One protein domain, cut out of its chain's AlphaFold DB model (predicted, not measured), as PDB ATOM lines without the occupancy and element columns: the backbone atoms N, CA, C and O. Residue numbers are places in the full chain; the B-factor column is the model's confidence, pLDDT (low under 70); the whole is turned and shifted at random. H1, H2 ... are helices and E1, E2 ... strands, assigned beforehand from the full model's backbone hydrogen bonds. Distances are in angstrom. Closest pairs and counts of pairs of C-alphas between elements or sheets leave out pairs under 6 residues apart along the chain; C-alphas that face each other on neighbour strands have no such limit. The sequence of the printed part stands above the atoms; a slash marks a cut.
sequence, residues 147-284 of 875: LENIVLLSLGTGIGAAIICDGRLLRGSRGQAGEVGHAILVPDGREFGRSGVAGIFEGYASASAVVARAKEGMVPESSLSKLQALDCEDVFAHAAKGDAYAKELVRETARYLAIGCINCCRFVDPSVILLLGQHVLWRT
ATOM      1  N   LEU A 147     -24.007  16.393  23.137       78.19
ATOM      2  CA  LEU A 147     -24.231  16.907  24.491       78.19
ATOM      3  C   LEU A 147     -24.104  15.788  25.537       78.19
ATOM      4  O   LEU A 147     -24.541  14.660  25.323       78.19
ATOM      5  N   GLU A 148     -23.512  16.105  26.692       86.44
ATOM      6  CA  GLU A 148     -23.250  15.124  27.762       86.44
ATOM      7  C   GLU A 148     -24.221  15.224  28.949       86.44
ATOM      8  O   GLU A 148     -24.367  14.255  29.690       86.44
ATOM      9  N   ASN A 149     -24.903  16.360  29.121       86.75
ATOM     10  CA  ASN A 149     -25.888  16.585  30.182       86.75
ATOM     11  C   ASN A 149     -27.189  17.096  29.547       86.75
ATOM     12  O   ASN A 149     -27.222  18.209  29.022       86.75
ATOM     13  N   ILE A 150     -28.233  16.267  29.528       87.06
ATOM     14  CA  ILE A 150     -29.477  16.484  28.771       87.06
ATOM     15  C   ILE A 150     -30.663  15.992  29.607       87.06
ATOM     16  O   ILE A 150     -30.596  14.915  30.199       87.06
ATOM     17  N   VAL A 151     -31.770  16.734  29.595       89.94
ATOM     18  CA  VAL A 151     -33.076  16.253  30.075       89.94
ATOM     19  C   VAL A 151     -34.053  16.244  28.903       89.94
ATOM     20  O   VAL A 151     -34.055  17.173  28.100       89.94
ATOM     21  N   LEU A 152     -34.905  15.227  28.819       89.81
ATOM     22  CA  LEU A 152     -36.091  15.229  27.962       89.81
ATOM     23  C   LEU A 152     -37.328  15.115  28.848       89.81
ATOM     24  O   LEU A 152     -37.378  14.227  29.693       89.81
ATOM     25  N   LEU A 153     -38.308  15.996  28.648       88.50
ATOM     26  CA  LEU A 153     -39.639  15.925  29.252       88.50
ATOM     27  C   LEU A 153     -40.637  15.449  28.193       88.50
ATOM     28  O   LEU A 153     -40.756  16.072  27.140       88.50
ATOM     29  N   SER A 154     -41.355  14.368  28.483       84.81
ATOM     30  CA  SER A 154     -42.456  13.851  27.668       84.81
ATOM     31  C   SER A 154     -43.780  14.379  28.218       84.81
ATOM     32  O   SER A 154     -44.126  14.111  29.366       84.81
ATOM     33  N   LEU A 155     -44.495  15.159  27.413       83.44
ATOM     34  CA  LEU A 155     -45.719  15.884  27.742       83.44
ATOM     35  C   LEU A 155     -46.895  15.281  26.960       83.44
ATOM     36  O   LEU A 155     -47.099  15.563  25.777       83.44
ATOM     37  N   GLY A 156     -47.683  14.446  27.629       80.75
ATOM     38  CA  GLY A 156     -48.849  13.780  27.049       80.75
ATOM     39  C   GLY A 156     -49.954  13.623  28.085       80.75
ATOM     40  O   GLY A 156     -50.199  14.532  28.877       80.75
ATOM     41  N   THR A 157     -50.603  12.457  28.106       79.38
ATOM     42  CA  THR A 157     -51.551  12.051  29.160       79.38
ATOM     43  C   THR A 157     -50.959  12.245  30.561       79.38
ATOM     44  O   THR A 157     -51.647  12.734  31.451       79.38
ATOM     45  N   GLY A 158     -49.667  11.935  30.724       83.94
ATOM     46  CA  GLY A 158     -48.869  12.216  31.919       83.94
ATOM     47  C   GLY A 158     -47.647  13.100  31.638       83.94
ATOM     48  O   GLY A 158     -47.537  13.692  30.557       83.94
ATOM     49  N   ILE A 159     -46.718  13.174  32.599       87.94
ATOM     50  CA  ILE A 159     -45.386  13.783  32.419       87.94
ATOM     51  C   ILE A 159     -44.290  12.751  32.705       87.94
ATOM     52  O   ILE A 159     -43.953  12.492  33.858       87.94
ATOM     53  N   GLY A 160     -43.680  12.214  31.650       87.06
ATOM     54  CA  GLY A 160     -42.468  11.397  31.760       87.06
ATOM     55  C   GLY A 160     -41.203  12.248  31.645       87.06
ATOM     56  O   GLY A 160     -41.240  13.349  31.093       87.06
ATOM     57  N   ALA A 161     -40.056  11.739  32.096       90.56
ATOM     58  CA  ALA A 161     -38.768  12.297  31.694       90.56
ATOM     59  C   ALA A 161     -37.653  11.256  31.610       90.56
ATOM     60  O   ALA A 161     -37.713  10.179  32.198       90.56
ATOM     61  N   ALA A 162     -36.606  11.622  30.879       91.25
ATOM     62  CA  ALA A 162     -35.350  10.896  30.812       91.25
ATOM     63  C   ALA A 162     -34.184  11.865  31.014       91.25
ATOM     64  O   ALA A 162     -34.291  13.062  30.729       91.25
ATOM     65  N   ILE A 163     -33.065  11.345  31.520       94.75
ATOM     66  CA  ILE A 163     -31.897  12.153  31.874       94.75
ATOM     67  C   ILE A 163     -30.621  11.459  31.393       94.75
ATOM     68  O   ILE A 163     -30.361  10.309  31.746       94.75
ATOM     69  N   ILE A 164     -29.792  12.173  30.635       92.56
ATOM     70  CA  ILE A 164     -28.400  11.809  30.362       92.56
ATOM     71  C   ILE A 164     -27.516  12.746  31.185       92.56
ATOM     72  O   ILE A 164     -27.710  13.958  31.152       92.56
ATOM     73  N   CYS A 165     -26.555  12.188  31.917       92.69
ATOM     74  CA  CYS A 165     -25.564  12.934  32.688       92.69
ATOM     75  C   CYS A 165     -24.170  12.320  32.484       92.69
ATOM     76  O   CYS A 165     -24.039  11.093  32.428       92.69
ATOM     77  N   ASP A 166     -23.145  13.156  32.299       91.25
ATOM     78  CA  ASP A 166     -21.783  12.766  31.890       91.25
ATOM     79  C   ASP A 166     -21.755  11.771  30.701       91.25
ATOM     80  O   ASP A 166     -21.004  10.786  30.676       91.25
ATOM     81  N   GLY A 167     -22.645  11.984  29.724       89.62
ATOM     82  CA  GLY A 167     -22.806  11.145  28.532       89.62
ATOM     83  C   GLY A 167     -23.419   9.764  28.804       89.62
ATOM     84  O   GLY A 167     -23.283   8.857  27.978       89.62
ATOM     85  N   ARG A 168     -24.065   9.565  29.962       91.69
ATOM     86  CA  ARG A 168     -24.692   8.298  30.375       91.69
ATOM     87  C   ARG A 168     -26.163   8.487  30.723       91.69
ATOM     88  O   ARG A 168     -26.506   9.322  31.551       91.69
ATOM     89  N   LEU A 169     -27.023   7.640  30.161       92.50
ATOM     90  CA  LEU A 169     -28.430   7.564  30.551       92.50
ATOM     91  C   LEU A 169     -28.565   7.131  32.023       92.50
ATOM     92  O   LEU A 169     -28.107   6.048  32.409       92.50
ATOM     93  N   LEU A 170     -29.218   7.967  32.829       92.75
ATOM     94  CA  LEU A 170     -29.522   7.705  34.230       92.75
ATOM     95  C   LEU A 170     -30.761   6.814  34.339       92.75
ATOM     96  O   LEU A 170     -31.878   7.262  34.128       92.75
ATOM     97  N   ARG A 171     -30.556   5.552  34.728       87.12
ATOM     98  CA  ARG A 171     -31.637   4.577  34.985       87.12
ATOM     99  C   ARG A 171     -31.962   4.400  36.475       87.12
ATOM    100  O   ARG A 171     -32.980   3.818  36.831       87.12
ATOM    101  N   GLY A 172     -31.094   4.873  37.371       84.56
ATOM    102  CA  GLY A 172     -31.211   4.619  38.812       84.56
ATOM    103  C   GLY A 172     -31.007   3.143  39.184       84.56
ATOM    104  O   GLY A 172     -30.651   2.312  38.351       84.56
ATOM    105  N   SER A 173     -31.221   2.804  40.457       78.56
ATOM    106  CA  SER A 173     -31.004   1.443  40.984       78.56
ATOM    107  C   SER A 173     -32.098   0.434  40.615       78.56
ATOM    108  O   SER A 173     -31.884  -0.767  40.763       78.56
ATOM    109  N   ARG A 174     -33.266   0.910  40.160       73.50
ATOM    110  CA  ARG A 174     -34.460   0.104  39.838       73.50
ATOM    111  C   ARG A 174     -35.091   0.429  38.473       73.50
ATOM    112  O   ARG A 174     -36.231   0.055  38.245       73.50
ATOM    113  N   GLY A 175     -34.397   1.161  37.598       75.88
ATOM    114  CA  GLY A 175     -34.958   1.606  36.311       75.88
ATOM    115  C   GLY A 175     -35.874   2.840  36.381       75.88
ATOM    116  O   GLY A 175     -36.430   3.211  35.362       75.88
ATOM    117  N   GLN A 176     -36.017   3.473  37.555       78.06
ATOM    118  CA  GLN A 176     -36.983   4.552  37.849       78.06
ATOM    119  C   GLN A 176     -36.331   5.937  38.072       78.06
ATOM    120  O   GLN A 176     -36.865   6.780  38.790       78.06
ATOM    121  N   ALA A 177     -35.128   6.185  37.543       86.56
ATOM    122  CA  ALA A 177     -34.616   7.559  37.502       86.56
ATOM    123  C   ALA A 177     -35.256   8.303  36.323       86.56
ATOM    124  O   ALA A 177     -35.308   7.757  35.228       86.56
ATOM    125  N   GLY A 178     -35.705   9.542  36.546       83.94
ATOM    126  CA  GLY A 178     -36.422  10.331  35.534       83.94
ATOM    127  C   GLY A 178     -37.919  10.523  35.801       83.94
ATOM    128  O   GLY A 178     -38.567  11.234  35.047       83.94
ATOM    129  N   GLU A 179     -38.467   9.996  36.900       86.94
ATOM    130  CA  GLU A 179     -39.888  10.136  37.292       86.94
ATOM    131  C   GLU A 179     -40.272  11.557  37.778       86.94
ATOM    132  O   GLU A 179     -40.880  11.748  38.832       86.94
ATOM    133  N   VAL A 180     -39.887  12.601  37.035       89.19
ATOM    134  CA  VAL A 180     -40.073  14.006  37.437       89.19
ATOM    135  C   VAL A 180     -41.539  14.441  37.430       89.19
ATOM    136  O   VAL A 180     -41.884  15.359  38.168       89.19
ATOM    137  N   GLY A 181     -42.417  13.776  36.668       88.75
ATOM    138  CA  GLY A 181     -43.868  14.002  36.728       88.75
ATOM    139  C   GLY A 181     -44.464  13.710  38.107       88.75
ATOM    140  O   GLY A 181     -45.422  14.364  38.518       88.75
ATOM    141  N   HIS A 182     -43.838  12.806  38.865       90.56
ATOM    142  CA  HIS A 182     -44.201  12.483  40.243       90.56
ATOM    143  C   HIS A 182     -43.512  13.375  41.293       90.56
ATOM    144  O   HIS A 182     -43.756  13.212  42.488       90.56
ATOM    145  N   ALA A 183     -42.681  14.344  40.889       92.06
ATOM    146  CA  ALA A 183     -42.106  15.312  41.820       92.06
ATOM    147  C   ALA A 183     -43.186  16.279  42.331       92.06
ATOM    148  O   ALA A 183     -43.938  16.854  41.545       92.06
ATOM    149  N   ILE A 184     -43.245  16.494  43.647       94.69
ATOM    150  CA  ILE A 184     -44.180  17.440  44.268       94.69
ATOM    151  C   ILE A 184     -43.750  18.871  43.910       94.69
ATOM    152  O   ILE A 184     -42.656  19.298  44.278       94.69
ATOM    153  N   LEU A 185     -44.608  19.614  43.204       93.00
ATOM    154  CA  LEU A 185     -44.424  21.050  42.942       93.00
ATOM    155  C   LEU A 185     -45.245  21.933  43.881       93.00
ATOM    156  O   LEU A 185     -44.867  23.077  44.126       93.00
ATOM    157  N   VAL A 186     -46.367  21.416  44.384       94.69
ATOM    158  CA  VAL A 186     -47.277  22.130  45.284       94.69
ATOM    159  C   VAL A 186     -47.494  21.260  46.522       94.69
ATOM    160  O   VAL A 186     -48.306  20.341  46.458       94.69
ATOM    161  N   PRO A 187     -46.763  21.489  47.628       90.31
ATOM    162  CA  PRO A 187     -47.027  20.810  48.895       90.31
ATOM    163  C   PRO A 187     -48.504  20.941  49.275       90.31
ATOM    164  O   PRO A 187     -49.091  22.002  49.066       90.31
ATOM    165  N   ASP A 188     -49.098  19.846  49.754       89.69
ATOM    166  CA  ASP A 188     -50.525  19.746  50.102       89.69
ATOM    167  C   ASP A 188     -51.480  20.182  48.967       89.69
ATOM    168  O   ASP A 188     -52.591  20.660  49.192       89.69
ATOM    169  N   GLY A 189     -51.018  20.031  47.719       90.44
ATOM    170  CA  GLY A 189     -51.754  20.371  46.508       90.44
ATOM    171  C   GLY A 189     -52.867  19.379  46.163       90.44
ATOM    172  O   GLY A 189     -53.367  18.630  46.997       90.44
ATOM    173  N   ARG A 190     -53.270  19.341  44.889       88.06
ATOM    174  CA  ARG A 190     -54.327  18.422  44.443       88.06
ATOM    175  C   ARG A 190     -53.818  16.990  44.310       88.06
ATOM    176  O   ARG A 190     -52.698  16.766  43.844       88.06
ATOM    177  N   GLU A 191     -54.664  16.027  44.647       88.69
ATOM    178  CA  GLU A 191     -54.486  14.645  44.202       88.69
ATOM    179  C   GLU A 191     -54.692  14.549  42.686       88.69
ATOM    180  O   GLU A 191     -55.467  15.309  42.096       88.69
ATOM    181  N   PHE A 192     -53.983  13.626  42.035       87.12
ATOM    182  CA  PHE A 192     -54.122  13.416  40.600       87.12
ATOM    183  C   PHE A 192     -53.810  11.975  40.185       87.12
ATOM    184  O   PHE A 192     -52.831  11.372  40.630       87.12
ATOM    185  N   GLY A 193     -54.639  11.423  39.295       79.19
ATOM    186  CA  GLY A 193     -54.474  10.066  38.780       79.19
ATOM    187  C   GLY A 193     -54.542   9.002  39.880       79.19
ATOM    188  O   GLY A 193     -55.456   8.994  40.700       79.19
ATOM    189  N   ARG A 194     -53.581   8.071  39.874       74.69
ATOM    190  CA  ARG A 194     -53.443   6.994  40.877       74.69
ATOM    191  C   ARG A 194     -52.132   7.096  41.667       74.69
ATOM    192  O   ARG A 194     -51.642   6.085  42.158       74.69
ATOM    193  N   SER A 195     -51.543   8.291  41.756       73.38
ATOM    194  CA  SER A 195     -50.233   8.494  42.392       73.38
ATOM    195  C   SER A 195     -50.225   8.181  43.892       73.38
ATOM    196  O   SER A 195     -49.187   7.800  44.425       73.38
ATOM    197  N   GLY A 196     -51.358   8.383  44.578       78.25
ATOM    198  CA  GLY A 196     -51.435   8.369  46.043       78.25
ATOM    199  C   GLY A 196     -50.656   9.510  46.712       78.25
ATOM    200  O   GLY A 196     -50.426   9.465  47.917       78.25
ATOM    201  N   VAL A 197     -50.217  10.509  45.936       83.38
ATOM    202  CA  VAL A 197     -49.410  11.646  46.392       83.38
ATOM    203  C   VAL A 197     -50.001  12.927  45.813       83.38
ATOM    204  O   VAL A 197     -50.078  13.097  44.590       83.38
ATOM    205  N   ALA A 198     -50.410  13.825  46.704       90.88
ATOM    206  CA  ALA A 198     -50.888  15.156  46.369       90.88
ATOM    207  C   ALA A 198     -49.751  16.057  45.857       90.88
ATOM    208  O   ALA A 198     -48.595  15.923  46.262       90.88
ATOM    209  N   GLY A 199     -50.073  17.005  44.974       93.38
ATOM    210  CA  GLY A 199     -49.144  18.074  44.606       93.38
ATOM    211  C   GLY A 199     -48.150  17.774  43.481       93.38
ATOM    212  O   GLY A 199     -47.289  18.613  43.199       93.38
ATOM    213  N   ILE A 200     -48.235  16.600  42.847       95.38
ATOM    214  CA  ILE A 200     -47.280  16.150  41.823       95.38
ATOM    215  C   ILE A 200     -47.339  16.975  40.527       95.38
ATOM    216  O   ILE A 200     -48.413  17.395  40.098       95.38
ATOM    217  N   PHE A 201     -46.186  17.176  39.881       95.12
ATOM    218  CA  PHE A 201     -46.010  17.970  38.657       95.12
ATOM    219  C   PHE A 201     -47.006  17.598  37.548       95.12
ATOM    220  O   PHE A 201     -47.662  18.470  36.969       95.12
ATOM    221  N   GLU A 202     -47.175  16.299  37.304       92.88
ATOM    222  CA  GLU A 202     -48.123  15.757  36.332       92.88
ATOM    223  C   GLU A 202     -49.544  16.291  36.548       92.88
ATOM    224  O   GLU A 202     -50.207  16.674  35.582       92.88
ATOM    225  N   GLY A 203     -49.977  16.410  37.808       93.38
ATOM    226  CA  GLY A 203     -51.305  16.882  38.200       93.38
ATOM    227  C   GLY A 203     -51.579  18.360  37.938       93.38
ATOM    228  O   GLY A 203     -52.714  18.805  38.115       93.38
ATOM    229  N   TYR A 204     -50.582  19.112  37.469       93.69
ATOM    230  CA  TYR A 204     -50.725  20.518  37.102       93.69
ATOM    231  C   TYR A 204     -50.459  20.812  35.627       93.69
ATOM    232  O   TYR A 204     -51.048  21.770  35.117       93.69
ATOM    233  N   ALA A 205     -49.598  20.037  34.958       90.88
ATOM    234  CA  ALA A 205     -49.098  20.371  33.621       90.88
ATOM    235  C   ALA A 205     -49.226  19.266  32.548       90.88
ATOM    236  O   ALA A 205     -48.880  19.521  31.397       90.88
ATOM    237  N   SER A 206     -49.726  18.067  32.877       90.38
ATOM    238  CA  SER A 206     -50.067  17.054  31.860       90.38
ATOM    239  C   SER A 206     -51.328  17.424  31.077       90.38
ATOM    240  O   SER A 206     -52.169  18.186  31.558       90.38
ATOM    241  N   ALA A 207     -51.525  16.830  29.897       85.81
ATOM    242  CA  ALA A 207     -52.741  17.026  29.109       85.81
ATOM    243  C   ALA A 207     -53.999  16.593  29.882       85.81
ATOM    244  O   ALA A 207     -55.009  17.301  29.878       85.81
ATOM    245  N   SER A 208     -53.929  15.482  30.622       88.50
ATOM    246  CA  SER A 208     -55.027  15.037  31.484       88.50
ATOM    247  C   SER A 208     -55.282  16.002  32.646       88.50
ATOM    248  O   SER A 208     -56.438  16.220  33.009       88.50
ATOM    249  N   ALA A 209     -54.242  16.626  33.208       91.69
ATOM    250  CA  ALA A 209     -54.402  17.634  34.252       91.69
ATOM    251  C   ALA A 209     -55.040  18.924  33.733       91.69
ATOM    252  O   ALA A 209     -55.904  19.470  34.419       91.69
ATOM    253  N   VAL A 210     -54.669  19.382  32.530       90.44
ATOM    254  CA  VAL A 210     -55.303  20.532  31.861       90.44
ATOM    255  C   VAL A 210     -56.802  20.282  31.685       90.44
ATOM    256  O   VAL A 210     -57.608  21.105  32.112       90.44
ATOM    257  N   VAL A 211     -57.185  19.118  31.147       91.38
ATOM    258  CA  VAL A 211     -58.597  18.738  30.959       91.38
ATOM    259  C   VAL A 211     -59.346  18.617  32.289       91.38
ATOM    260  O   VAL A 211     -60.485  19.069  32.388       91.38
ATOM    261  N   ALA A 212     -58.730  18.031  33.320       91.94
ATOM    262  CA  ALA A 212     -59.350  17.917  34.640       91.94
ATOM    263  C   ALA A 212     -59.618  19.301  35.255       91.94
ATOM    264  O   ALA A 212     -60.747  19.588  35.640       91.94
ATOM    265  N   ARG A 213     -58.614  20.189  35.254       93.06
ATOM    266  CA  ARG A 213     -58.738  21.562  35.776       93.06
ATOM    267  C   ARG A 213     -59.775  22.373  35.009       93.06
ATOM    268  O   ARG A 213     -60.544  23.102  35.626       93.06
ATOM    269  N   ALA A 214     -59.819  22.210  33.684       92.12
ATOM    270  CA  ALA A 214     -60.804  22.858  32.827       92.12
ATOM    271  C   ALA A 214     -62.244  22.441  33.156       92.12
ATOM    272  O   ALA A 214     -63.146  23.267  33.083       92.12
ATOM    273  N   LYS A 215     -62.466  21.174  33.534       91.19
ATOM    274  CA  LYS A 215     -63.777  20.666  33.972       91.19
ATOM    275  C   LYS A 215     -64.130  21.128  35.390       91.19
ATOM    276  O   LYS A 215     -65.284  21.454  35.638       91.19
ATOM    277  N   GLU A 216     -63.156  21.176  36.297       89.75
ATOM    278  CA  GLU A 216     -63.345  21.572  37.701       89.75
ATOM    279  C   GLU A 216     -63.683  23.060  37.873       89.75
ATOM    280  O   GLU A 216     -64.570  23.396  38.652       89.75
ATOM    281  N   GLY A 217     -62.990  23.951  37.157       85.12
ATOM    282  CA  GLY A 217     -63.208  25.401  37.236       85.12
ATOM    283  C   GLY A 217     -64.130  25.968  36.152       85.12
ATOM    284  O   GLY A 217     -64.110  27.176  35.927       85.12
ATOM    285  N   MET A 218     -64.879  25.120  35.437       86.94
ATOM    286  CA  MET A 218     -65.654  25.518  34.259       86.94
ATOM    287  C   MET A 218     -66.701  26.592  34.592       86.94
ATOM    288  O   MET A 218     -67.615  26.356  35.384       86.94
ATOM    289  N   VAL A 219     -66.619  27.745  33.925       87.06
ATOM    290  CA  VAL A 219     -67.610  28.831  34.039       87.06
ATOM    291  C   VAL A 219     -68.608  28.815  32.867       87.06
ATOM    292  O   VAL A 219     -68.193  28.541  31.736       87.06
ATOM    293  N   PRO A 220     -69.908  29.121  33.081       85.94
ATOM    294  CA  PRO A 220     -70.930  29.104  32.022       85.94
ATOM    295  C   PRO A 220     -70.595  29.976  30.804       85.94
ATOM    296  O   PRO A 220     -70.924  29.626  29.670       85.94
ATOM    297  N   GLU A 221     -69.910  31.096  31.030       88.25
ATOM    298  CA  GLU A 221     -69.519  32.075  30.017       88.25
ATOM    299  C   GLU A 221     -68.376  31.578  29.117       88.25
ATOM    300  O   GLU A 221     -68.221  32.080  28.000       88.25
ATOM    301  N   SER A 222     -67.584  30.595  29.568       90.50
ATOM    302  CA  SER A 222     -66.497  30.043  28.761       90.50
ATOM    303  C   SER A 222     -67.062  29.274  27.575       90.50
ATOM    304  O   SER A 222     -67.978  28.466  27.683       90.50
ATOM    305  N   SER A 223     -66.460  29.478  26.413       90.38
ATOM    306  CA  SER A 223     -66.740  28.723  25.196       90.38
ATOM    307  C   SER A 223     -66.411  27.227  25.312       90.38
ATOM    308  O   SER A 223     -66.918  26.453  24.503       90.38
ATOM    309  N   LEU A 224     -65.629  26.817  26.321       90.00
ATOM    310  CA  LEU A 224     -65.376  25.412  26.655       90.00
ATOM    311  C   LEU A 224     -66.612  24.699  27.231       90.00
ATOM    312  O   LEU A 224     -66.765  23.499  27.022       90.00
ATOM    313  N   SER A 225     -67.535  25.421  27.886       88.38
ATOM    314  CA  SER A 225     -68.756  24.844  28.484       88.38
ATOM    315  C   SER A 225     -69.737  24.269  27.450       88.38
ATOM    316  O   SER A 225     -70.658  23.530  27.792       88.38
ATOM    317  N   LYS A 226     -69.538  24.611  26.170       87.38
ATOM    318  CA  LYS A 226     -70.392  24.243  25.032       87.38
ATOM    319  C   LYS A 226     -69.937  22.962  24.326       87.38
ATOM    320  O   LYS A 226     -70.602  22.526  23.388       87.38
ATOM    321  N   LEU A 227     -68.806  22.385  24.733       88.06
ATOM    322  CA  LEU A 227     -68.233  21.184  24.132       88.06
ATOM    323  C   LEU A 227     -68.772  19.924  24.831       88.06
ATOM    324  O   LEU A 227     -68.796  19.850  26.057       88.06
ATOM    325  N   GLN A 228     -69.211  18.927  24.055       79.50
ATOM    326  CA  GLN A 228     -69.741  17.663  24.595       79.50
ATOM    327  C   GLN A 228     -68.637  16.728  25.109       79.50
ATOM    328  O   GLN A 228     -68.811  16.045  26.116       79.50
ATOM    329  N   ALA A 229     -67.500  16.718  24.418       86.12
ATOM    330  CA  ALA A 229     -66.243  16.148  24.875       86.12
ATOM    331  C   ALA A 229     -65.223  17.287  24.930       86.12
ATOM    332  O   ALA A 229     -65.289  18.201  24.113       86.12
ATOM    333  N   LEU A 230     -64.330  17.249  25.916       87.56
ATOM    334  CA  LEU A 230     -63.300  18.262  26.115       87.56
ATOM    335  C   LEU A 230     -61.955  17.562  26.232       87.56
ATOM    336  O   LEU A 230     -61.730  16.864  27.230       87.56
ATOM    337  N   ASP A 231     -61.093  17.824  25.257       84.12
ATOM    338  CA  ASP A 231     -59.705  17.389  25.223       84.12
ATOM    339  C   ASP A 231     -58.745  18.563  25.459       84.12
ATOM    340  O   ASP A 231     -59.126  19.733  25.542       84.12
ATOM    341  N   CYS A 232     -57.459  18.254  25.628       84.56
ATOM    342  CA  CYS A 232     -56.445  19.266  25.929       84.56
ATOM    343  C   CYS A 232     -56.285  20.270  24.771       84.56
ATOM    344  O   CYS A 232     -56.123  21.468  25.002       84.56
ATOM    345  N   GLU A 233     -56.396  19.791  23.526       81.00
ATOM    346  CA  GLU A 233     -56.316  20.612  22.314       81.00
ATOM    347  C   GLU A 233     -57.403  21.698  22.278       81.00
ATOM    348  O   GLU A 233     -57.100  22.847  21.954       81.00
ATOM    349  N   ASP A 234     -58.630  21.386  22.711       87.38
ATOM    350  CA  ASP A 234     -59.730  22.354  22.787       87.38
ATOM    351  C   ASP A 234     -59.396  23.531  23.706       87.38
ATOM    352  O   ASP A 234     -59.670  24.682  23.363       87.38
ATOM    353  N   VAL A 235     -58.758  23.268  24.853       84.94
ATOM    354  CA  VAL A 235     -58.360  24.312  25.810       84.94
ATOM    355  C   VAL A 235     -57.379  25.291  25.157       84.94
ATOM    356  O   VAL A 235     -57.586  26.505  25.219       84.94
ATOM    357  N   PHE A 236     -56.362  24.801  24.441       85.44
ATOM    358  CA  PHE A 236     -55.439  25.673  23.704       85.44
ATOM    359  C   PHE A 236     -56.113  26.369  22.507       85.44
ATOM    360  O   PHE A 236     -55.900  27.565  22.291       85.44
ATOM    361  N   ALA A 237     -56.969  25.671  21.756       85.06
ATOM    362  CA  ALA A 237     -57.680  26.232  20.609       85.06
ATOM    363  C   ALA A 237     -58.674  27.334  21.015       85.06
ATOM    364  O   ALA A 237     -58.821  28.333  20.311       85.06
ATOM    365  N   HIS A 238     -59.349  27.196  22.156       87.62
ATOM    366  CA  HIS A 238     -60.280  28.196  22.678       87.62
ATOM    367  C   HIS A 238     -59.555  29.369  23.344       87.62
ATOM    368  O   HIS A 238     -59.950  30.518  23.129       87.62
ATOM    369  N   ALA A 239     -58.425  29.123  24.018       86.06
ATOM    370  CA  ALA A 239     -57.521  30.193  24.437       86.06
ATOM    371  C   ALA A 239     -57.072  31.039  23.229       86.06
ATOM    372  O   ALA A 239     -57.112  32.271  23.286       86.06
ATOM    373  N   ALA A 240     -56.743  30.388  22.105       81.25
ATOM    374  CA  ALA A 240     -56.385  31.043  20.846       81.25
ATOM    375  C   ALA A 240     -57.541  31.812  20.178       81.25
ATOM    376  O   ALA A 240     -57.311  32.846  19.555       81.25
ATOM    377  N   LYS A 241     -58.793  31.370  20.358       89.94
ATOM    378  CA  LYS A 241     -60.005  32.111  19.940       89.94
ATOM    379  C   LYS A 241     -60.343  33.293  20.860       89.94
ATOM    380  O   LYS A 241     -61.248  34.061  20.549       89.94
ATOM    381  N   GLY A 242     -59.616  33.463  21.964       86.62
ATOM    382  CA  GLY A 242     -59.728  34.621  22.845       86.62
ATOM    383  C   GLY A 242     -60.325  34.348  24.224       86.62
ATOM    384  O   GLY A 242     -60.297  35.270  25.040       86.62
ATOM    385  N   ASP A 243     -60.798  33.127  24.490       91.31
ATOM    386  CA  ASP A 243     -61.495  32.740  25.723       91.31
ATOM    387  C   ASP A 243     -60.660  33.028  26.980       91.31
ATOM    388  O   ASP A 243     -59.500  32.619  27.080       91.31
ATOM    389  N   ALA A 244     -61.238  33.772  27.926       90.44
ATOM    390  CA  ALA A 244     -60.516  34.267  29.094       90.44
ATOM    391  C   ALA A 244     -60.104  33.139  30.052       90.44
ATOM    392  O   ALA A 244     -58.954  33.104  30.490       90.44
ATOM    393  N   TYR A 245     -61.013  32.197  30.316       92.50
ATOM    394  CA  TYR A 245     -60.780  31.072  31.219       92.50
ATOM    395  C   TYR A 245     -59.788  30.071  30.612       92.50
ATOM    396  O   TYR A 245     -58.823  29.661  31.259       92.50
ATOM    397  N   ALA A 246     -59.931  29.763  29.320       87.50
ATOM    398  CA  ALA A 246     -58.973  28.912  28.619       87.50
ATOM    399  C   ALA A 246     -57.559  29.534  28.584       87.50
ATOM    400  O   ALA A 246     -56.569  28.840  28.822       87.50
ATOM    401  N   LYS A 247     -57.439  30.854  28.360       86.44
ATOM    402  CA  LYS A 247     -56.156  31.582  28.455       86.44
ATOM    403  C   LYS A 247     -55.532  31.513  29.847       86.44
ATOM    404  O   LYS A 247     -54.308  31.457  29.954       86.44
ATOM    405  N   GLU A 248     -56.344  31.555  30.897       88.25
ATOM    406  CA  GLU A 248     -55.880  31.431  32.275       88.25
ATOM    407  C   GLU A 248     -55.316  30.034  32.544       88.25
ATOM    408  O   GLU A 248     -54.135  29.928  32.877       88.25
ATOM    409  N   LEU A 249     -56.078  28.973  32.256       85.62
ATOM    410  CA  LEU A 249     -55.619  27.581  32.356       85.62
ATOM    411  C   LEU A 249     -54.299  27.346  31.612       85.62
ATOM    412  O   LEU A 249     -53.369  26.743  32.149       85.62
ATOM    413  N   VAL A 250     -54.194  27.859  30.385       84.31
ATOM    414  CA  VAL A 250     -52.990  27.775  29.550       84.31
ATOM    415  C   VAL A 250     -51.802  28.511  30.188       84.31
ATOM    416  O   VAL A 250     -50.692  27.973  30.230       84.31
ATOM    417  N   ARG A 251     -52.016  29.706  30.754       82.50
ATOM    418  CA  ARG A 251     -50.982  30.472  31.473       82.50
ATOM    419  C   ARG A 251     -50.522  29.758  32.744       82.50
ATOM    420  O   ARG A 251     -49.323  29.698  33.012       82.50
ATOM    421  N   GLU A 252     -51.446  29.212  33.527       83.50
ATOM    422  CA  GLU A 252     -51.105  28.471  34.739       83.50
ATOM    423  C   GLU A 252     -50.366  27.165  34.420       83.50
ATOM    424  O   GLU A 252     -49.390  26.829  35.084       83.50
ATOM    425  N   THR A 253     -50.779  26.450  33.374       87.38
ATOM    426  CA  THR A 253     -50.092  25.252  32.863       87.38
ATOM    427  C   THR A 253     -48.646  25.573  32.484       87.38
ATOM    428  O   THR A 253     -47.722  24.907  32.948       87.38
ATOM    429  N   ALA A 254     -48.428  26.661  31.733       81.81
ATOM    430  CA  ALA A 254     -47.090  27.140  31.392       81.81
ATOM    431  C   ALA A 254     -46.258  27.519  32.634       81.81
ATOM    432  O   ALA A 254     -45.057  27.251  32.671       81.81
ATOM    433  N   ARG A 255     -46.882  28.085  33.680       81.38
ATOM    434  CA  ARG A 255     -46.218  28.384  34.962       81.38
ATOM    435  C   ARG A 255     -45.723  27.114  35.660       81.38
ATOM    436  O   ARG A 255     -44.573  27.084  36.088       81.38
ATOM    437  N   TYR A 256     -46.549  26.072  35.762       88.31
ATOM    438  CA  TYR A 256     -46.135  24.810  36.389       88.31
ATOM    439  C   TYR A 256     -45.083  24.065  35.557       88.31
ATOM    440  O   TYR A 256     -44.105  23.577  36.123       88.31
ATOM    441  N   LEU A 257     -45.207  24.067  34.224       85.75
ATOM    442  CA  LEU A 257     -44.179  23.550  33.315       85.75
ATOM    443  C   LEU A 257     -42.835  24.272  33.507       85.75
ATOM    444  O   LEU A 257     -41.800  23.620  33.628       85.75
ATOM    445  N   ALA A 258     -42.843  25.604  33.624       78.88
ATOM    446  CA  ALA A 258     -41.637  26.384  33.894       78.88
ATOM    447  C   ALA A 258     -40.998  26.036  35.253       78.88
ATOM    448  O   ALA A 258     -39.778  25.898  35.321       78.88
ATOM    449  N   ILE A 259     -41.792  25.839  36.313       84.44
ATOM    450  CA  ILE A 259     -41.293  25.392  37.628       84.44
ATOM    451  C   ILE A 259     -40.632  24.008  37.512       84.44
ATOM    452  O   ILE A 259     -39.515  23.825  37.994       84.44
ATOM    453  N   GLY A 260     -41.266  23.057  36.817       85.81
ATOM    454  CA  GLY A 260     -40.692  21.733  36.557       85.81
ATOM    455  C   GLY A 260     -39.365  21.793  35.790       85.81
ATOM    456  O   GLY A 260     -38.385  21.171  36.202       85.81
ATOM    457  N   CYS A 261     -39.286  22.612  34.736       82.00
ATOM    458  CA  CYS A 261     -38.045  22.854  33.993       82.00
ATOM    459  C   CYS A 261     -36.947  23.486  34.865       82.00
ATOM    460  O   CYS A 261     -35.799  23.056  34.802       82.00
ATOM    461  N   ILE A 262     -37.279  24.466  35.715       83.12
ATOM    462  CA  ILE A 262     -36.323  25.080  36.654       83.12
ATOM    463  C   ILE A 262     -35.794  24.037  37.644       83.12
ATOM    464  O   ILE A 262     -34.588  23.990  37.885       83.12
ATOM    465  N   ASN A 263     -36.657  23.168  38.172       85.50
ATOM    466  CA  ASN A 263     -36.241  22.078  39.054       85.50
ATOM    467  C   ASN A 263     -35.300  21.103  38.327       85.50
ATOM    468  O   ASN A 263     -34.239  20.782  38.857       85.50
ATOM    469  N   CYS A 264     -35.596  20.734  37.077       83.62
ATOM    470  CA  CYS A 264     -34.682  19.944  36.243       83.62
ATOM    471  C   CYS A 264     -33.321  20.641  36.053       83.62
ATOM    472  O   CYS A 264     -32.280  19.996  36.193       83.62
ATOM    473  N   CYS A 265     -33.300  21.963  35.836       80.69
ATOM    474  CA  CYS A 265     -32.057  22.738  35.793       80.69
ATOM    475  C   CYS A 265     -31.265  22.673  37.107       80.69
ATOM    476  O   CYS A 265     -30.040  22.609  37.073       80.69
ATOM    477  N   ARG A 266     -31.933  22.680  38.268       87.06
ATOM    478  CA  ARG A 266     -31.265  22.616  39.581       87.06
ATOM    479  C   ARG A 266     -30.858  21.202  40.001       87.06
ATOM    480  O   ARG A 266     -29.933  21.076  40.795       87.06
ATOM    481  N   PHE A 267     -31.498  20.163  39.467       84.06
ATOM    482  CA  PHE A 267     -31.152  18.766  39.751       84.06
ATOM    483  C   PHE A 267     -30.074  18.196  38.817       84.06
ATOM    484  O   PHE A 267     -29.337  17.308  39.239       84.06
ATOM    485  N   VAL A 268     -29.983  18.678  37.569       83.69
ATOM    486  CA  VAL A 268     -29.142  18.068  36.515       83.69
ATOM    487  C   VAL A 268     -28.093  19.027  35.919       83.69
ATOM    488  O   VAL A 268     -27.104  18.550  35.376       83.69
ATOM    489  N   ASP A 269     -28.279  20.354  35.998       81.38
ATOM    490  CA  ASP A 269     -27.547  21.366  35.194       81.38
ATOM    491  C   ASP A 269     -27.413  20.968  33.698       81.38
ATOM    492  O   ASP A 269     -26.307  20.868  33.157       81.38
ATOM    493  N   PRO A 270     -28.532  20.670  33.000       82.31
ATOM    494  CA  PRO A 270     -28.486  20.173  31.638       82.31
ATOM    495  C   PRO A 270     -28.137  21.290  30.650       82.31
ATOM    496  O   PRO A 270     -28.567  22.437  30.776       82.31
ATOM    497  N   SER A 271     -27.407  20.925  29.599       74.88
ATOM    498  CA  SER A 271     -27.093  21.813  28.473       74.88
ATOM    499  C   SER A 271     -28.330  22.154  27.636       74.88
ATOM    500  O   SER A 271     -28.380  23.220  27.026       74.88
ATOM    501  N   VAL A 272     -29.330  21.263  27.620       78.94
ATOM    502  CA  VAL A 272     -30.640  21.476  26.992       78.94
ATOM    503  C   VAL A 272     -31.723  20.674  27.724       78.94
ATOM    504  O   VAL A 272     -31.468  19.564  28.200       78.94
ATOM    505  N   ILE A 273     -32.932  21.237  27.800       82.31
ATOM    506  CA  ILE A 273     -34.159  20.501  28.126       82.31
ATOM    507  C   ILE A 273     -34.961  20.369  26.831       82.31
ATOM    508  O   ILE A 273     -35.380  21.378  26.266       82.31
ATOM    509  N   LEU A 274     -35.157  19.139  26.367       81.44
ATOM    510  CA  LEU A 274     -36.020  18.818  25.234       81.44
ATOM    511  C   LEU A 274     -37.461  18.652  25.730       81.44
ATOM    512  O   LEU A 274     -37.686  18.010  26.756       81.44
ATOM    513  N   LEU A 275     -38.429  19.210  25.004       82.25
ATOM    514  CA  LEU A 275     -39.856  18.999  25.250       82.25
ATOM    515  C   LEU A 275     -40.419  18.155  24.104       82.25
ATOM    516  O   LEU A 275     -40.432  18.598  22.959       82.25
ATOM    517  N   LEU A 276     -40.865  16.945  24.422       76.62
ATOM    518  CA  LEU A 276     -41.497  15.992  23.512       76.62
ATOM    519  C   LEU A 276     -42.985  15.915  23.865       76.62
ATOM    520  O   LEU A 276     -43.308  15.865  25.046       76.62
ATOM    521  N   GLY A 277     -43.909  15.874  22.903       63.12
ATOM    522  CA  GLY A 277     -45.329  15.714  23.237       63.12
ATOM    523  C   GLY A 277     -46.288  15.887  22.065       63.12
ATOM    524  O   GLY A 277     -46.061  16.724  21.201       63.12
ATOM    525  N   GLN A 278     -47.387  15.127  22.056       47.97
ATOM    526  CA  GLN A 278     -48.380  15.156  20.965       47.97
ATOM    527  C   GLN A 278     -49.252  16.424  20.956       47.97
ATOM    528  O   GLN A 278     -49.759  16.808  19.910       47.97
ATOM    529  N   HIS A 279     -49.421  17.085  22.107       36.72
ATOM    530  CA  HIS A 279     -50.280  18.273  22.250       36.72
ATOM    531  C   HIS A 279     -49.494  19.588  22.369       36.72
ATOM    532  O   HIS A 279     -50.078  20.648  22.596       36.72
ATOM    533  N   VAL A 280     -48.170  19.549  22.196       30.45
ATOM    534  CA  VAL A 280     -47.344  20.758  22.111       30.45
ATOM    535  C   VAL A 280     -47.365  21.249  20.661       30.45
ATOM    536  O   VAL A 280     -46.422  21.040  19.911       30.45
ATOM    537  N   LEU A 281     -48.468  21.931  20.321       25.67
ATOM    538  CA  LEU A 281     -48.787  22.596  19.045       25.67
ATOM    539  C   LEU A 281     -49.143  21.695  17.848       25.67
ATOM    540  O   LEU A 281     -48.273  21.269  17.097       25.67
ATOM    541  N   TRP A 282     -50.440  21.657  17.509       21.80
ATOM    542  CA  TRP A 282     -50.838  21.815  16.106       21.80
ATOM    543  C   TRP A 282     -52.141  22.623  15.922       21.80
ATOM    544  O   TRP A 282     -52.974  22.713  16.816       21.80
ATOM    545  N   ARG A 283     -52.284  23.206  14.722       23.62
ATOM    546  CA  ARG A 283     -53.542  23.589  14.048       23.62
ATOM    547  C   ARG A 283     -54.362  24.815  14.502       23.62
ATOM    548  O   ARG A 283     -55.584  24.751  14.598       23.62
ATOM    549  N   THR A 284     -53.742  25.998  14.577       24.77
ATOM    550  CA  THR A 284     -54.495  27.286  14.568       24.77
ATOM    551  C   THR A 284     -54.056  28.314  13.520       24.77
ATOM    552  O   THR A 284     -54.764  29.301  13.324       24.77
TER     553      THR A 284
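What this domain is: This is residues 147 to 284 of the 875 residues of the protein "GlcK protein" of Symbiodinium sp. CCMP2456 (UniProt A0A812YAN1). What would one see first? A small sheet of three strands has one long helix, H5, packed along one face, and H5 reaches beyond the sheet to a group of shorter helices, H2 and H4, with H3 at the far end and H1 between this group and the sheet. What are its make-up and size? The printed part has 138 residues with three named strands and five named helices, in the order E1 E2 H1 H2 H3 H4 H5 E3; the sheet's order is E2 E1 E3, mixed, and the class is mixed, helices and strands. It is compact, with a radius of gyration of the C-alphas of 16.1 A, and spans 51 by 33 by 22 A, only just elongated.

Where its parts are: Where are the strands? E1 is residues 150 to 155, 16.3 A long, beginning at C-alpha 150 at (-29.477, 16.484, 28.771); E2 is residues 159 to 165, 19.8 A, and E3 is residues 272 to 276, 12.7 A, ending at C-alpha 276 at (-41.497, 15.992, 23.512). Where are the helices? H5 is residues 244 to 268, 36.1 A, beginning at C-alpha 244 at (-60.516, 34.267, 29.094). H1 is residues 202 to 205, H2 207 to 216, 14.4 A, H3 223 to 226, and H4 232 to 240, 12.8 A.

How they stand to each other: How is the sheet paired? E1 and E2 are a hairpin, antiparallel at 171 degrees, with N 154 and O 160 2.8 A apart, within hydrogen-bond range. E1 and E3 are parallel at 23 degrees, with N 155 and O 276 2.7 A apart, also within range. What is on the sheet? H5 is on it in two layers, a helix on one face of a sheet, at a height over the sheet of 10.2 A, along the strands at 27 degrees to E1 on the local plane; H1 only grazes the sheet. What do the other helices touch? With residues 245 to 250 alone H5 touches H4, at a steep tilt of 63 degrees, opposite ways, closest at the C-alphas of Ala 239 and Lys 247, 4.5 A; H3 touches H4, closest at the C-alphas of Ser 223 and His 238, 7.0 A. With residues 246 to 253 alone H5 touches H2, closest at the C-alphas of Ala 214 and Leu 249, 7.0 A, and with 253 to 257 alone it touches H1, closest at those of Ala 205 and Thr 253, 5.0 A. How are the helix backbones? In H2, H4 and H5 every O i to N i+4 pair is within hydrogen-bond range; H1 and H3 are too short for such a pair.

The domain as a whole: How far does it reach? The two C-alphas farthest apart, those of Asp 166 and Pro 220, are 51.8 A apart, and the printed part has no cut. Which link is long, and where is confidence low? The link from E2 to H1, 36 residues, is long, and residues 277 to 284 have pLDDT under 70, against a mean of 83.6 over the printed part.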